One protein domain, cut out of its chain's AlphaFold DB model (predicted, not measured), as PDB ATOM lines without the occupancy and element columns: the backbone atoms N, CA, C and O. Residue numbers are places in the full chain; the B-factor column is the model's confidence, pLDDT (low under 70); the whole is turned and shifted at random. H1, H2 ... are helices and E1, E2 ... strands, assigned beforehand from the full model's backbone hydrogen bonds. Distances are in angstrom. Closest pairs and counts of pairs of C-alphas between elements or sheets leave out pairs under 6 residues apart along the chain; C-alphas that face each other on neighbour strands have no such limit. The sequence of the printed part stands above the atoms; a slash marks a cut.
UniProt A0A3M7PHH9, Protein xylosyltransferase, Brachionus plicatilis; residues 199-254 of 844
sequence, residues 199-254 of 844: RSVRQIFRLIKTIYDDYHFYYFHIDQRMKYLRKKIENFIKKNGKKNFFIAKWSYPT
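AT A GLANCE: This is residues 199 to 254 of the 844 residues of the protein "Protein xylosyltransferase" of Brachionus plicatilis (UniProt A0A3M7PHH9). A two-strand parallel sheet, E1 and E2, has the long helix H2 packed over one face, while a second helix, H1, lies near H2 with little contact to it. After H2, the chain comes back to place E2 beside E1. The printed part has 56 residues, with two named helices and two named strands in the order H1, E1, H2, E2, and its class is mixed. It is compact and rounded, with a radius of gyration of the C-alphas of 11.2 A and spans of 31 by 22 by 20 A.

IN THESE COORDINATES: Find C-alpha 201 at (35.408, -28.859, 10.216); from there H1 runs through residues 201 to 210, 14.3 A long. Next look at residues 217 to 222, where E1 covers 16.4 A. H2 holds residues 227 to 240 and measures 20.2 A; find its first C-alpha at (42.840, -37.121, 5.447). E2, residues 245 to 247, is 7.0 A long and ends at (30.699, -38.246, -0.857).

HOW THE PARTS SIT: Start at the sheet: E1 and E2 are parallel neighbours, their directions 25 degrees apart. Look for N 220 and O 246, 2.8 A apart, and N 246 and O 218, 2.9 A, both within hydrogen-bond range. E1, H2 and E2 form a strand-helix-strand unit, two parallel neighbour strands with a helix between them, and its crossover is right-handed. The closest C-alphas of H2 and E2 are those of Ile 237 and Phe 245, 6.5 A; those of E1 and H2 are Ile 222 and Arg 230, 6.2 A. H1 and H2 are close but not clearly touching, with C-alphas 201 and 229 closest at 6.7 A. They run the same way at a steep tilt of 39 degrees. H1 and E2 are apart. In H1 and H2 every O i to N i+4 pair is within hydrogen-bond range.

THE WHOLE: The two C-alphas farthest apart are those of Tyr 215 and Arg 225, 31.4 A. The printed part has no cut and no long link. Its mean pLDDT is 90.0, and no printed residue is under 70.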
ATOM      1  N   ARG A 199      41.263 -27.273   7.706       83.31
ATOM      2  CA  ARG A 199      41.026 -27.793   9.071       83.31
ATOM      3  C   ARG A 199      39.654 -27.445   9.676       83.31
ATOM      4  O   ARG A 199      39.254 -28.060  10.663       83.31
ATOM      5  N   SER A 200      38.914 -26.494   9.101       87.81
ATOM      6  CA  SER A 200      37.754 -25.806   9.711       87.81
ATOM      7  C   SER A 200      36.444 -26.620   9.754       87.81
ATOM      8  O   SER A 200      35.365 -26.125   9.423       87.81
ATOM      9  N   VAL A 201      36.515 -27.882  10.186       90.94
ATOM     10  CA  VAL A 201      35.408 -28.859  10.216       90.94
ATOM     11  C   VAL A 201      34.145 -28.315  10.892       90.94
ATOM     12  O   VAL A 201      33.045 -28.498  10.368       90.94
ATOM     13  N   ARG A 202      34.279 -27.606  12.023       89.44
ATOM     14  CA  ARG A 202      33.128 -27.032  12.746       89.44
ATOM     15  C   ARG A 202      32.397 -25.971  11.912       89.44
ATOM     16  O   ARG A 202      31.170 -25.969  11.889       89.44
ATOM     17  N   GLN A 203      33.126 -25.147  11.155       92.81
ATOM     18  CA  GLN A 203      32.536 -24.153  10.250       92.81
ATOM     19  C   GLN A 203      31.892 -24.793   9.014       92.81
ATOM     20  O   GLN A 203      30.856 -24.323   8.552       92.81
ATOM     21  N   ILE A 204      32.447 -25.900   8.510       94.94
ATOM     22  CA  ILE A 204      31.820 -26.682   7.435       94.94
ATOM     23  C   ILE A 204      30.485 -27.269   7.919       94.94
ATOM     24  O   ILE A 204      29.482 -27.156   7.218       94.94
ATOM     25  N   PHE A 205      30.425 -27.828   9.133       93.25
ATOM     26  CA  PHE A 205      29.164 -28.301   9.719       93.25
ATOM     27  C   PHE A 205      28.167 -27.167   9.999       93.25
ATOM     28  O   PHE A 205      26.971 -27.367   9.789       93.25
ATOM     29  N   ARG A 206      28.640 -25.981  10.414       90.81
ATOM     30  CA  ARG A 206      27.804 -24.777  10.556       90.81
ATOM     31  C   ARG A 206      27.173 -24.394   9.218       90.81
ATOM     32  O   ARG A 206      25.954 -24.359   9.129       90.81
ATOM     33  N   LEU A 207      27.981 -24.238   8.165       93.50
ATOM     34  CA  LEU A 207      27.496 -23.946   6.814       93.50
ATOM     35  C   LEU A 207      26.491 -24.998   6.328       93.50
ATOM     36  O   LEU A 207      25.431 -24.622   5.841       93.50
ATOM     37  N   ILE A 208      26.785 -26.296   6.488       93.06
ATOM     38  CA  ILE A 208      25.859 -27.377   6.106       93.06
ATOM     39  C   ILE A 208      24.522 -27.222   6.836       93.06
ATOM     40  O   ILE A 208      23.489 -27.337   6.187       93.06
ATOM     41  N   LYS A 209      24.520 -26.922   8.145       89.12
ATOM     42  CA  LYS A 209      23.290 -26.658   8.910       89.12
ATOM     43  C   LYS A 209      22.503 -25.478   8.319       89.12
ATOM     44  O   LYS A 209      21.297 -25.613   8.150       89.12
ATOM     45  N   THR A 210      23.178 -24.384   7.957       89.31
ATOM     46  CA  THR A 210      22.568 -23.179   7.360       89.31
ATOM     47  C   THR A 210      21.995 -23.416   5.949       89.31
ATOM     48  O   THR A 210      21.090 -22.703   5.527       89.31
ATOM     49  N   ILE A 211      22.481 -24.418   5.201       92.44
ATOM     50  CA  ILE A 211      22.007 -24.721   3.832       92.44
ATOM     51  C   ILE A 211      21.199 -26.023   3.709       92.44
ATOM     52  O   ILE A 211      20.928 -26.447   2.582       92.44
ATOM     53  N   TYR A 212      20.857 -26.702   4.811       92.06
ATOM     54  CA  TYR A 212      20.235 -28.033   4.773       92.06
ATOM     55  C   TYR A 212      18.707 -28.004   4.622       92.06
ATOM     56  O   TYR A 212      17.994 -27.534   5.504       92.06
ATOM     57  N   ASP A 213      18.215 -28.653   3.567       89.75
ATOM     58  CA  ASP A 213      16.828 -29.088   3.406       89.75
ATOM     59  C   ASP A 213      16.816 -30.539   2.873       89.75
ATOM     60  O   ASP A 213      17.752 -30.988   2.202       89.75
ATOM     61  N   ASP A 214      15.778 -31.314   3.192       90.00
ATOM     62  CA  ASP A 214      15.656 -32.724   2.794       90.00
ATOM     63  C   ASP A 214      15.317 -32.925   1.302       90.00
ATOM     64  O   ASP A 214      15.582 -33.986   0.730       90.00
ATOM     65  N   TYR A 215      14.799 -31.886   0.642       89.06
ATOM     66  CA  TYR A 215      14.469 -31.848  -0.781       89.06
ATOM     67  C   TYR A 215      15.706 -31.696  -1.677       89.06
ATOM     68  O   TYR A 215      15.694 -32.125  -2.836       89.06
ATOM     69  N   HIS A 216      16.771 -31.081  -1.168       93.44
ATOM     70  CA  HIS A 216      18.008 -30.791  -1.899       93.44
ATOM     71  C   HIS A 216      19.036 -31.929  -1.780       93.44
ATOM     72  O   HIS A 216      18.856 -32.864  -1.001       93.44
ATOM     73  N   PHE A 217      20.113 -31.870  -2.565       94.31
ATOM     74  CA  PHE A 217      21.195 -32.863  -2.555       94.31
ATOM     75  C   PHE A 217      22.551 -32.218  -2.266       94.31
ATOM     76  O   PHE A 217      22.829 -31.122  -2.748       94.31
ATOM     77  N   TYR A 218      23.419 -32.928  -1.542       96.50
ATOM     78  CA  TYR A 218      24.731 -32.431  -1.118       96.50
ATOM     79  C   TYR A 218      25.803 -33.452  -1.501       96.50
ATOM     80  O   TYR A 218      25.756 -34.598  -1.049       96.50
ATOM     81  N   TYR A 219      26.742 -33.047  -2.356       94.88
ATOM     82  CA  TYR A 219      27.813 -33.892  -2.879       94.88
ATOM     83  C   TYR A 219      29.172 -33.337  -2.448       94.88
ATOM     84  O   TYR A 219      29.600 -32.275  -2.903       94.88
ATOM     85  N   PHE A 220      29.841 -34.056  -1.552       95.00
ATOM     86  CA  PHE A 220      31.102 -33.657  -0.938       95.00
ATOM     87  C   PHE A 220      32.294 -34.178  -1.752       95.00
ATOM     88  O   PHE A 220      32.526 -35.386  -1.809       95.00
ATOM     89  N   HIS A 221      33.080 -33.272  -2.332       93.75
ATOM     90  CA  HIS A 221      34.447 -33.547  -2.775       93.75
ATOM     91  C   HIS A 221      35.416 -33.030  -1.711       93.75
ATOM     92  O   HIS A 221      35.241 -31.930  -1.187       93.75
ATOM     93  N   ILE A 222      36.455 -33.800  -1.403       93.69
ATOM     94  CA  ILE A 222      37.443 -33.441  -0.385       93.69
ATOM     95  C   ILE A 222      38.826 -33.611  -0.995       93.69
ATOM     96  O   ILE A 222      39.093 -34.627  -1.635       93.69
ATOM     97  N   ASP A 223      39.680 -32.606  -0.811       88.88
ATOM     98  CA  ASP A 223      41.051 -32.613  -1.313       88.88
ATOM     99  C   ASP A 223      41.802 -33.873  -0.852       88.88
ATOM    100  O   ASP A 223      41.783 -34.219   0.332       88.88
ATOM    101  N   GLN A 224      42.484 -34.548  -1.781       86.38
ATOM    102  CA  GLN A 224      43.187 -35.813  -1.533       86.38
ATOM    103  C   GLN A 224      44.212 -35.732  -0.384       86.38
ATOM    104  O   GLN A 224      44.510 -36.745   0.251       86.38
ATOM    105  N   ARG A 225      44.740 -34.537  -0.093       84.62
ATOM    106  CA  ARG A 225      45.705 -34.297   0.990       84.62
ATOM    107  C   ARG A 225      45.051 -34.290   2.379       84.62
ATOM    108  O   ARG A 225      45.720 -34.583   3.363       84.62
ATOM    109  N   MET A 226      43.757 -33.981   2.477       88.38
ATOM    110  CA  MET A 226      43.069 -33.669   3.739       88.38
ATOM    111  C   MET A 226      42.425 -34.906   4.386       88.38
ATOM    112  O   MET A 226      41.196 -35.031   4.473       88.38
ATOM    113  N   LYS A 227      43.264 -35.836   4.857       87.56
ATOM    114  CA  LYS A 227      42.840 -37.121   5.447       87.56
ATOM    115  C   LYS A 227      41.948 -36.931   6.680       87.56
ATOM    116  O   LYS A 227      40.884 -37.551   6.761       87.56
ATOM    117  N   TYR A 228      42.323 -36.031   7.589       86.56
ATOM    118  CA  TYR A 228      41.527 -35.635   8.754       86.56
ATOM    119  C   TYR A 228      40.122 -35.164   8.363       86.56
ATOM    120  O   TYR A 228      39.122 -35.701   8.847       86.56
ATOM    121  N   LEU A 229      40.035 -34.196   7.445       91.62
ATOM    122  CA  LEU A 229      38.764 -33.631   6.993       91.62
ATOM    123  C   LEU A 229      37.877 -34.716   6.380       91.62
ATOM    124  O   LEU A 229      36.714 -34.836   6.765       91.62
ATOM    125  N   ARG A 230      38.434 -35.561   5.500       92.62
ATOM    126  CA  ARG A 230      37.698 -36.673   4.884       92.62
ATOM    127  C   ARG A 230      37.097 -37.608   5.932       92.62
ATOM    128  O   ARG A 230      35.888 -37.831   5.924       92.62
ATOM    129  N   LYS A 231      37.901 -38.045   6.904       91.25
ATOM    130  CA  LYS A 231      37.470 -38.880   8.035       91.25
ATOM    131  C   LYS A 231      36.339 -38.231   8.851       91.25
ATOM    132  O   LYS A 231      35.405 -38.922   9.261       91.25
ATOM    133  N   LYS A 232      36.380 -36.913   9.089       93.06
ATOM    134  CA  LYS A 232      35.325 -36.198   9.840       93.06
ATOM    135  C   LYS A 232      34.032 -36.044   9.024       93.06
ATOM    136  O   LYS A 232      32.962 -36.254   9.593       93.06
ATOM    137  N   ILE A 233      34.105 -35.753   7.720       94.50
ATOM    138  CA  ILE A 233      32.919 -35.677   6.843       94.50
ATOM    139  C   ILE A 233      32.277 -37.061   6.658       94.50
ATOM    140  O   ILE A 233      31.065 -37.189   6.812       94.50
ATOM    141  N   GLU A 234      33.057 -38.118   6.418       93.69
ATOM    142  CA  GLU A 234      32.534 -39.489   6.305       93.69
ATOM    143  C   GLU A 234      31.814 -39.935   7.587       93.69
ATOM    144  O   GLU A 234      30.713 -40.488   7.526       93.69
ATOM    145  N   ASN A 235      32.384 -39.638   8.759       92.44
ATOM    146  CA  ASN A 235      31.746 -39.919  10.046       92.44
ATOM    147  C   ASN A 235      30.492 -39.064  10.289       92.44
ATOM    148  O   ASN A 235      29.521 -39.562  10.857       92.44
ATOM    149  N   PHE A 236      30.467 -37.808   9.834       93.19
ATOM    150  CA  PHE A 236      29.278 -36.953   9.883       93.19
ATOM    151  C   PHE A 236      28.144 -37.494   9.002       93.19
ATOM    152  O   PHE A 236      27.008 -37.583   9.470       93.19
ATOM    153  N   ILE A 237      28.435 -37.918   7.768       92.94
ATOM    154  CA  ILE A 237      27.437 -38.515   6.866       92.94
ATOM    155  C   ILE A 237      26.880 -39.807   7.480       92.94
ATOM    156  O   ILE A 237      25.662 -39.935   7.622       92.94
ATOM    157  N   LYS A 238      27.759 -40.716   7.932       91.38
ATOM    158  CA  LYS A 238      27.373 -41.970   8.607       91.38
ATOM    159  C   LYS A 238      26.497 -41.716   9.840       91.38
ATOM    160  O   LYS A 238      25.447 -42.333   9.969       91.38
ATOM    161  N   LYS A 239      26.888 -40.783  10.720       91.19
ATOM    162  CA  LYS A 239      26.162 -40.485  11.968       91.19
ATOM    163  C   LYS A 239      24.782 -39.858  11.737       91.19
ATOM    164  O   LYS A 239      23.873 -40.127  12.511       91.19
ATOM    165  N   ASN A 240      24.621 -39.017  10.714       89.38
ATOM    166  CA  ASN A 240      23.344 -38.343  10.447       89.38
ATOM    167  C   ASN A 240      22.374 -39.170   9.578       89.38
ATOM    168  O   ASN A 240      21.210 -38.789   9.462       89.38
ATOM    169  N   GLY A 241      22.829 -40.258   8.941       84.75
ATOM    170  CA  GLY A 241      21.976 -41.193   8.185       84.75
ATOM    171  C   GLY A 241      21.225 -40.585   6.989       84.75
ATOM    172  O   GLY A 241      20.235 -41.149   6.521       84.75
ATOM    173  N   LYS A 242      21.641 -39.408   6.505       89.31
ATOM    174  CA  LYS A 242      20.890 -38.631   5.509       89.31
ATOM    175  C   LYS A 242      21.042 -39.212   4.104       89.31
ATOM    176  O   LYS A 242      22.102 -39.106   3.493       89.31
ATOM    177  N   LYS A 243      19.942 -39.729   3.549       90.94
ATOM    178  CA  LYS A 243      19.861 -40.280   2.179       90.94
ATOM    179  C   LYS A 243      20.176 -39.264   1.063       90.94
ATOM    180  O   LYS A 243      20.375 -39.674  -0.075       90.94
ATOM    181  N   ASN A 244      20.203 -37.962   1.368       93.88
ATOM    182  CA  ASN A 244      20.529 -36.887   0.428       93.88
ATOM    183  C   ASN A 244      21.976 -36.352   0.536       93.88
ATOM    184  O   ASN A 244      22.317 -35.381  -0.143       93.88
ATOM    185  N   PHE A 245      22.826 -36.987   1.354       95.56
ATOM    186  CA  PHE A 245      24.266 -36.724   1.432       95.56
ATOM    187  C   PHE A 245      25.063 -37.782   0.659       95.56
ATOM    188  O   PHE A 245      24.904 -38.980   0.882       95.56
ATOM    189  N   PHE A 246      25.976 -37.331  -0.198       93.19
ATOM    190  CA  PHE A 246      26.859 -38.172  -1.004       93.19
ATOM    191  C   PHE A 246      28.300 -37.681  -0.883       93.19
ATOM    192  O   PHE A 246      28.539 -36.479  -0.907       93.19
ATOM    193  N   ILE A 247      29.272 -38.587  -0.795       92.19
ATOM    194  CA  ILE A 247      30.699 -38.246  -0.857       92.19
ATOM    195  C   ILE A 247      31.313 -38.818  -2.137       92.19
ATOM    196  O   ILE A 247      30.975 -39.930  -2.552       92.19
ATOM    197  N   ALA A 248      32.208 -38.060  -2.766       87.38
ATOM    198  CA  ALA A 248      33.016 -38.542  -3.872       87.38
ATOM    199  C   ALA A 248      33.896 -39.715  -3.404       87.38
ATOM    200  O   ALA A 248      34.624 -39.614  -2.413       87.38
ATOM    201  N   LYS A 249      33.832 -40.851  -4.111       85.38
ATOM    202  CA  LYS A 249      34.741 -41.984  -3.858       85.38
ATOM    203  C   LYS A 249      36.181 -41.561  -4.181       85.38
ATOM    204  O   LYS A 249      37.071 -41.705  -3.342       85.38
ATOM    205  N   TRP A 250      36.351 -40.957  -5.356       82.19
ATOM    206  CA  TRP A 250      37.558 -40.287  -5.835       82.19
ATOM    207  C   TRP A 250      37.835 -38.969  -5.090       82.19
ATOM    208  O   TRP A 250      36.946 -38.364  -4.495       82.19
ATOM    209  N   SER A 251      39.085 -38.519  -5.142       79.62
ATOM    210  CA  SER A 251      39.553 -37.231  -4.612       79.62
ATOM    211  C   SER A 251      40.802 -36.808  -5.376       79.62
ATOM    212  O   SER A 251      41.616 -37.674  -5.695       79.62
ATOM    213  N   TYR A 252      40.977 -35.509  -5.612       77.56
ATOM    214  CA  TYR A 252      42.148 -34.944  -6.293       77.56
ATOM    215  C   TYR A 252      42.843 -33.878  -5.424       77.56
ATOM    216  O   TYR A 252      42.204 -33.319  -4.526       77.56
ATOM    217  N   PRO A 253      44.130 -33.558  -5.667       78.12
ATOM    218  CA  PRO A 253      44.791 -32.422  -5.039       78.12
ATOM    219  C   PRO A 253      44.338 -31.120  -5.718       78.12
ATOM    220  O   PRO A 253      44.856 -30.706  -6.756       78.12
ATOM    221  N   THR A 254      43.347 -30.464  -5.122       78.62
ATOM    222  CA  THR A 254      42.814 -29.166  -5.555       78.62
ATOM    223  C   THR A 254      43.717 -28.030  -5.070       78.62
ATOM    224  O   THR A 254      43.524 -27.438  -4.006       78.62
TER     225      THR A 254